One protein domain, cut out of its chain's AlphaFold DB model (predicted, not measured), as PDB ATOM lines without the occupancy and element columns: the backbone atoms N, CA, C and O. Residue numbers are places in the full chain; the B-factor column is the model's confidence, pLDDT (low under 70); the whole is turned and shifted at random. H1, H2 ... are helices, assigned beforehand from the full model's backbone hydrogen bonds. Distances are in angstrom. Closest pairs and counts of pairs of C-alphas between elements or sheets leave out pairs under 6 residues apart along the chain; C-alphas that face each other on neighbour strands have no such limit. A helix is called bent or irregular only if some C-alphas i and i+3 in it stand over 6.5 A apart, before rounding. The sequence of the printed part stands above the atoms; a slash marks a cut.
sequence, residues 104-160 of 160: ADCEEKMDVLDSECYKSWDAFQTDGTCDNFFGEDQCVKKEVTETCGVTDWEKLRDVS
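AT A GLANCE: This is residues 104 to 160 of the 160 residues of the protein "DUF19 domain-containing protein" of Caenorhabditis tropicalis (UniProt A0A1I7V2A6). Three helices, H1, H2 and H4, pack round the longer H3, and from the loop between H2 and H3 residues 126 to 131 stick out. The printed part has 57 residues with four named helices, H1 to H4 along the chain, and no named strand; its class is all helix. It is compact, with a radius of gyration of the C-alphas of 10.9 A, and spans 29 by 22 by 20 A.

IN THESE COORDINATES: H1, residues 104 to 113, begins at C-alpha 104 (90.578, 71.750, 152.731) and is 14.4 A long. H2 is residues 116 to 120, 5.9 A. H3, residues 136 to 147, 18.1 A, is irregular: C-alphas 137 and 140 are 8.6 A apart. H4, residues 150 to 159, 14.5 A, ends at C-alpha 159 (99.497, 82.685, 151.352).

HOW THE PARTS SIT: The hub H3 touches H1 with residues 143 to 147 alone, closest C-alphas Lys 109 and Thr 147, 7.0 A. With residues 139 to 143 alone it touches H2, closest C-alphas Tyr 118 and Val 140, 6.1 A. With residues 141 to 145 alone it touches H4, closest C-alphas Val 144 and Trp 153, 5.7 A, at a steep tilt of 52 degrees, opposite ways. H2 and H4 are apart. Every O i to N i+4 pair is within hydrogen-bond range in H1, H2 and H4; in H3, 6 of 8.

THE WHOLE: The printed part has no cut. The link from H2 to H3 is long, 15 residues. Residues 125 to 129 have pLDDT under 70.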
ATOM      1  N   ALA A 104      91.141  72.811 151.893       90.31
ATOM      2  CA  ALA A 104      90.578  71.750 152.731       90.31
ATOM      3  C   ALA A 104      90.557  70.370 152.039       90.31
ATOM      4  O   ALA A 104      90.890  69.361 152.657       90.31
ATOM      5  N   ASP A 105      90.247  70.325 150.740       93.38
ATOM      6  CA  ASP A 105      90.254  69.074 149.968       93.38
ATOM      7  C   ASP A 105      91.676  68.533 149.744       93.38
ATOM      8  O   ASP A 105      91.886  67.320 149.667       93.38
ATOM      9  N   CYS A 106      92.662  69.421 149.577       94.06
ATOM     10  CA  CYS A 106      94.062  69.019 149.466       94.06
ATOM     11  C   CYS A 106      94.578  68.519 150.814       94.06
ATOM     12  O   CYS A 106      95.195  67.461 150.880       94.06
ATOM     13  N   GLU A 107      94.250  69.238 151.882       90.38
ATOM     14  CA  GLU A 107      94.580  68.896 153.257       90.38
ATOM     15  C   GLU A 107      94.160  67.461 153.602       90.38
ATOM     16  O   GLU A 107      94.989  66.673 154.048       90.38
ATOM     17  N   GLU A 108      92.912  67.080 153.303       92.12
ATOM     18  CA  GLU A 108      92.419  65.718 153.549       92.12
ATOM     19  C   GLU A 108      93.241  64.659 152.792       92.12
ATOM     20  O   GLU A 108      93.571  63.608 153.342       92.12
ATOM     21  N   LYS A 109      93.625  64.929 151.538       94.56
ATOM     22  CA  LYS A 109      94.465  64.004 150.756       94.56
ATOM     23  C   LYS A 109      95.875  63.891 151.327       94.56
ATOM     24  O   LYS A 109      96.435  62.796 151.330       94.56
ATOM     25  N   MET A 110      96.441  65.002 151.790       93.00
ATOM     26  CA  MET A 110      97.771  65.038 152.394       93.00
ATOM     27  C   MET A 110      97.793  64.290 153.733       93.00
ATOM     28  O   MET A 110      98.718  63.518 153.980       93.00
ATOM     29  N   ASP A 111      96.741  64.416 154.547       89.00
ATOM     30  CA  ASP A 111      96.578  63.637 155.781       89.00
ATOM     31  C   ASP A 111      96.484  62.124 155.497       89.00
ATOM     32  O   ASP A 111      97.024  61.314 156.251       89.00
ATOM     33  N   VAL A 112      95.855  61.722 154.384       93.06
ATOM     34  CA  VAL A 112      95.779  60.313 153.946       93.06
ATOM     35  C   VAL A 112      97.113  59.785 153.407       93.06
ATOM     36  O   VAL A 112      97.397  58.596 153.565       93.06
ATOM     37  N   LEU A 113      97.930  60.636 152.772       91.56
ATOM     38  CA  LEU A 113      99.262  60.264 152.272       91.56
ATOM     39  C   LEU A 113     100.184  59.797 153.411       91.56
ATOM     40  O   LEU A 113     101.058  58.958 153.187       91.56
ATOM     41  N   ASP A 114      99.963  60.317 154.623       89.31
ATOM     42  CA  ASP A 114     100.636  59.914 155.860       89.31
ATOM     43  C   ASP A 114     102.175  60.098 155.826       89.31
ATOM     44  O   ASP A 114     102.910  59.447 156.578       89.31
ATOM     45  N   SER A 115     102.678  61.005 154.975       93.00
ATOM     46  CA  SER A 115     104.110  61.239 154.747       93.00
ATOM     47  C   SER A 115     104.812  61.897 155.943       93.00
ATOM     48  O   SER A 115     104.245  62.722 156.663       93.00
ATOM     49  N   GLU A 116     106.090  61.569 156.155       92.00
ATOM     50  CA  GLU A 116     106.893  62.215 157.205       92.00
ATOM     51  C   GLU A 116     107.157  63.696 156.906       92.00
ATOM     52  O   GLU A 116     107.180  64.506 157.833       92.00
ATOM     53  N   CYS A 117     107.307  64.070 155.630       91.81
ATOM     54  CA  CYS A 117     107.507  65.463 155.237       91.81
ATOM     55  C   CYS A 117     106.315  66.328 155.661       91.81
ATOM     56  O   CYS A 117     106.492  67.278 156.420       91.81
ATOM     57  N   TYR A 118     105.094  65.975 155.243       89.88
ATOM     58  CA  TYR A 118     103.918  66.780 155.565       89.88
ATOM     59  C   TYR A 118     103.614  66.818 157.066       89.88
ATOM     60  O   TYR A 118     103.256  67.862 157.602       89.88
ATOM     61  N   LYS A 119     103.813  65.697 157.772       89.31
ATOM     62  CA  LYS A 119     103.616  65.619 159.230       89.31
ATOM     63  C   LYS A 119     104.609  66.451 160.034       89.31
ATOM     64  O   LYS A 119     104.268  66.912 161.119       89.31
ATOM     65  N   SER A 120     105.848  66.556 159.556       86.50
ATOM     66  CA  SER A 120     106.905  67.325 160.225       86.50
ATOM     67  C   SER A 120     106.902  68.797 159.827       86.50
ATOM     68  O   SER A 120     107.512  69.612 160.518       86.50
ATOM     69  N   TRP A 121     106.203  69.146 158.748       87.56
ATOM     70  CA  TRP A 121     106.028  70.523 158.336       87.56
ATOM     71  C   TRP A 121     105.137  71.285 159.317       87.56
ATOM     72  O   TRP A 121     103.945  71.012 159.467       87.56
ATOM     73  N   ASP A 122     105.726  72.284 159.967       80.12
ATOM     74  CA  ASP A 122     105.008  73.225 160.811       80.12
ATOM     75  C   ASP A 122     104.815  74.550 160.059       80.12
ATOM     76  O   ASP A 122     105.730  75.365 159.923       80.12
ATOM     77  N   ALA A 123     103.599  74.760 159.553       75.50
ATOM     78  CA  ALA A 123     103.195  76.006 158.899       75.50
ATOM     79  C   ALA A 123     103.086  77.194 159.882       75.50
ATOM     80  O   ALA A 123     102.908  78.331 159.451       75.50
ATOM     81  N   PHE A 124     103.192  76.944 161.194       70.44
ATOM     82  CA  PHE A 124     103.103  77.943 162.259       70.44
ATOM     83  C   PHE A 124     104.452  78.243 162.919       70.44
ATOM     84  O   PHE A 124     104.478  78.837 164.000       70.44
ATOM     85  N   GLN A 125     105.569  77.858 162.292       67.94
ATOM     86  CA  GLN A 125     106.905  78.125 162.825       67.94
ATOM     87  C   GLN A 125     107.087  79.608 163.175       67.94
ATOM     88  O   GLN A 125     106.813  80.511 162.384       67.94
ATOM     89  N   THR A 126     107.548  79.859 164.402       59.16
ATOM     90  CA  THR A 126     107.743  81.208 164.967       59.16
ATOM     91  C   THR A 126     109.213  81.548 165.213       59.16
ATOM     92  O   THR A 126     109.514  82.624 165.735       59.16
ATOM     93  N   ASP A 127     110.133  80.652 164.854       60.69
ATOM     94  CA  ASP A 127     111.572  80.782 165.118       60.69
ATOM     95  C   ASP A 127     112.280  81.821 164.230       60.69
ATOM     96  O   ASP A 127     113.431  82.181 164.485       60.69
ATOM     97  N   GLY A 128     111.566  82.381 163.249       59.19
ATOM     98  CA  GLY A 128     112.027  83.491 162.422       59.19
ATOM     99  C   GLY A 128     112.943  83.072 161.273       59.19
ATOM    100  O   GLY A 128     113.485  83.951 160.602       59.19
ATOM    101  N   THR A 129     113.108  81.770 161.023       66.62
ATOM    102  CA  THR A 129     113.835  81.275 159.850       66.62
ATOM    103  C   THR A 129     112.861  80.859 158.752       66.62
ATOM    104  O   THR A 129     112.054  79.958 158.929       66.62
ATOM    105  N   CYS A 130     112.929  81.529 157.597       74.69
ATOM    106  CA  CYS A 130     112.185  81.123 156.395       74.69
ATOM    107  C   CYS A 130     112.924  80.040 155.590       74.69
ATOM    108  O   CYS A 130     112.379  79.489 154.630       74.69
ATOM    109  N   ASP A 131     114.176  79.754 155.957       75.81
ATOM    110  CA  ASP A 131     114.973  78.701 155.343       75.81
ATOM    111  C   ASP A 131     114.302  77.352 155.604       75.81
ATOM    112  O   ASP A 131     113.972  77.020 156.738       75.81
ATOM    113  N   ASN A 132     114.084  76.576 154.543       82.00
ATOM    114  CA  ASN A 132     113.382  75.291 154.605       82.00
ATOM    115  C   ASN A 132     111.958  75.371 155.183       82.00
ATOM    116  O   ASN A 132     111.463  74.372 155.699       82.00
ATOM    117  N   PHE A 133     111.269  76.516 155.045       86.94
ATOM    118  CA  PHE A 133     109.877  76.645 155.492       86.94
ATOM    119  C   PHE A 133     108.991  75.518 154.944       86.94
ATOM    120  O   PHE A 133     108.219  74.937 155.689       86.94
ATOM    121  N   PHE A 134     109.159  75.146 153.672       91.12
ATOM    122  CA  PHE A 134     108.440  74.041 153.017       91.12
ATOM    123  C   PHE A 134     109.139  72.675 153.165       91.12
ATOM    124  O   PHE A 134     109.038  71.818 152.280       91.12
ATOM    125  N   GLY A 135     109.875  72.491 154.260       88.31
ATOM    126  CA  GLY A 135     110.677  71.308 154.542       88.31
ATOM    127  C   GLY A 135     112.023  71.283 153.812       88.31
ATOM    128  O   GLY A 135     112.295  72.072 152.898       88.31
ATOM    129  N   GLU A 136     112.875  70.347 154.232       87.12
ATOM    130  CA  GLU A 136     114.143  70.046 153.563       87.12
ATOM    131  C   GLU A 136     113.889  69.680 152.092       87.12
ATOM    132  O   GLU A 136     112.892  69.034 151.757       87.12
ATOM    133  N   ASP A 137     114.745  70.173 151.195       88.44
ATOM    134  CA  ASP A 137     114.632  69.985 149.742       88.44
ATOM    135  C   ASP A 137     113.270  70.371 149.133       88.44
ATOM    136  O   ASP A 137     112.912  69.908 148.047       88.44
ATOM    137  N   GLN A 138     112.509  71.256 149.796       90.62
ATOM    138  CA  GLN A 138     111.161  71.654 149.374       90.62
ATOM    139  C   GLN A 138     110.206  70.450 149.286       90.62
ATOM    140  O   GLN A 138     109.379  70.368 148.373       90.62
ATOM    141  N   CYS A 139     110.322  69.487 150.201       94.00
ATOM    142  CA  CYS A 139     109.527  68.265 150.145       94.00
ATOM    143  C   CYS A 139     108.007  68.546 150.136       94.00
ATOM    144  O   CYS A 139     107.287  67.906 149.369       94.00
ATOM    145  N   VAL A 140     107.525  69.578 150.848       94.56
ATOM    146  CA  VAL A 140     106.094  69.945 150.873       94.56
ATOM    147  C   VAL A 140     105.620  70.387 149.491       94.56
ATOM    148  O   VAL A 140     104.553  69.978 149.038       94.56
ATOM    149  N   LYS A 141     106.441  71.152 148.759       95.69
ATOM    150  CA  LYS A 141     106.139  71.537 147.372       95.69
ATOM    151  C   LYS A 141     105.891  70.317 146.504       95.69
ATOM    152  O   LYS A 141     104.943  70.303 145.718       95.69
ATOM    153  N   LYS A 142     106.782  69.329 146.603       96.00
ATOM    154  CA  LYS A 142     106.699  68.109 145.808       96.00
ATOM    155  C   LYS A 142     105.416  67.351 146.136       96.00
ATOM    156  O   LYS A 142     104.648  67.069 145.223       96.00
ATOM    157  N   GLU A 143     105.161  67.091 147.414       96.44
ATOM    158  CA  GLU A 143     104.001  66.304 147.840       96.44
ATOM    159  C   GLU A 143     102.671  66.995 147.503       96.44
ATOM    160  O   GLU A 143     101.771  66.343 146.975       96.44
ATOM    161  N   VAL A 144     102.563  68.318 147.686       97.12
ATOM    162  CA  VAL A 144     101.360  69.080 147.300       97.12
ATOM    163  C   VAL A 144     101.178  69.091 145.780       97.12
ATOM    164  O   VAL A 144     100.070  68.886 145.285       97.12
ATOM    165  N   THR A 145     102.256  69.274 145.012       97.88
ATOM    166  CA  THR A 145     102.179  69.269 143.542       97.88
ATOM    167  C   THR A 145     101.755  67.903 142.998       97.88
ATOM    168  O   THR A 145     100.974  67.845 142.051       97.88
ATOM    169  N   GLU A 146     102.256  66.810 143.577       97.25
ATOM    170  CA  GLU A 146     101.932  65.440 143.159       97.25
ATOM    171  C   GLU A 146     100.523  65.008 143.605       97.25
ATOM    172  O   GLU A 146      99.840  64.306 142.859       97.25
ATOM    173  N   THR A 147     100.066  65.453 144.780       97.25
ATOM    174  CA  THR A 147      98.781  65.035 145.373       97.25
ATOM    175  C   THR A 147      97.601  65.905 144.936       97.25
ATOM    176  O   THR A 147      96.506  65.402 144.671       97.25
ATOM    177  N   CYS A 148      97.807  67.218 144.873       97.50
ATOM    178  CA  CYS A 148      96.743  68.207 144.680       97.50
ATOM    179  C   CYS A 148      96.906  68.978 143.367       97.50
ATOM    180  O   CYS A 148      95.924  69.287 142.696       97.50
ATOM    181  N   GLY A 149      98.151  69.186 142.940       97.44
ATOM    182  CA  GLY A 149      98.487  69.835 141.681       97.44
ATOM    183  C   GLY A 149      99.246  71.143 141.870       97.44
ATOM    184  O   GLY A 149      99.364  71.690 142.965       97.44
ATOM    185  N   VAL A 150      99.766  71.665 140.757       97.31
ATOM    186  CA  VAL A 150     100.583  72.892 140.740       97.31
ATOM    187  C   VAL A 150      99.797  74.105 141.244       97.31
ATOM    188  O   VAL A 150     100.360  74.937 141.943       97.31
ATOM    189  N   THR A 151      98.503  74.197 140.927       96.44
ATOM    190  CA  THR A 151      97.668  75.337 141.334       96.44
ATOM    191  C   THR A 151      97.498  75.421 142.850       96.44
ATOM    192  O   THR A 151      97.621  76.509 143.405       96.44
ATOM    193  N   ASP A 152      97.260  74.298 143.531       95.75
ATOM    194  CA  ASP A 152      97.140  74.287 144.996       95.75
ATOM    195  C   ASP A 152      98.479  74.597 145.667       95.75
ATOM    196  O   ASP A 152      98.523  75.339 146.647       95.75
ATOM    197  N   TRP A 153      99.585  74.118 145.088       95.69
ATOM    198  CA  TRP A 153     100.925  74.504 145.522       95.69
ATOM    199  C   TRP A 153     101.174  76.014 145.385       95.69
ATOM    200  O   TRP A 153     101.671  76.644 146.317       95.69
ATOM    201  N   GLU A 154     100.851  76.608 144.234       95.44
ATOM    202  CA  GLU A 154     101.049  78.041 144.000       95.44
ATOM    203  C   GLU A 154     100.264  78.881 145.003       95.44
ATOM    204  O   GLU A 154     100.830  79.794 145.598       95.44
ATOM    205  N   LYS A 155      99.000  78.526 145.254       92.88
ATOM    206  CA  LYS A 155      98.192  79.204 146.267       92.88
ATOM    207  C   LYS A 155      98.779  79.046 147.665       92.88
ATOM    208  O   LYS A 155      98.901  80.047 148.359       92.88
ATOM    209  N   LEU A 156      99.174  77.828 148.055       91.75
ATOM    210  CA  LEU A 156      99.773  77.579 149.364       91.75
ATOM    211  C   LEU A 156     101.029  78.433 149.568       91.75
ATOM    212  O   LEU A 156     101.169  79.079 150.603       91.75
ATOM    213  N   ARG A 157     101.915  78.475 148.568       90.38
ATOM    214  CA  ARG A 157     103.126  79.301 148.589       90.38
ATOM    215  C   ARG A 157     102.808  80.787 148.735       90.38
ATOM    216  O   ARG A 157     103.539  81.487 149.418       90.38
ATOM    217  N   ASP A 158     101.770  81.270 148.062       89.31
ATOM    218  CA  ASP A 158     101.466  82.701 148.004       89.31
ATOM    219  C   ASP A 158     100.771  83.222 149.278       89.31
ATOM    220  O   ASP A 158     100.796  84.428 149.534       89.31
ATOM    221  N   VAL A 159     100.156  82.337 150.075       84.00
ATOM    222  CA  VAL A 159      99.497  82.685 151.352       84.00
ATOM    223  C   VAL A 159     100.300  82.311 152.604       84.00
ATOM    224  O   VAL A 159      99.841  82.621 153.710       84.00
ATOM    225  N   SER A 160     101.441  81.635 152.431       77.19
ATOM    226  CA  SER A 160     102.402  81.289 153.489       77.19
ATOM    227  C   SER A 160     103.514  82.331 153.566       77.19
ATOM    228  O   SER A 160     103.840  82.755 154.695       77.19
TER     229      SER A 160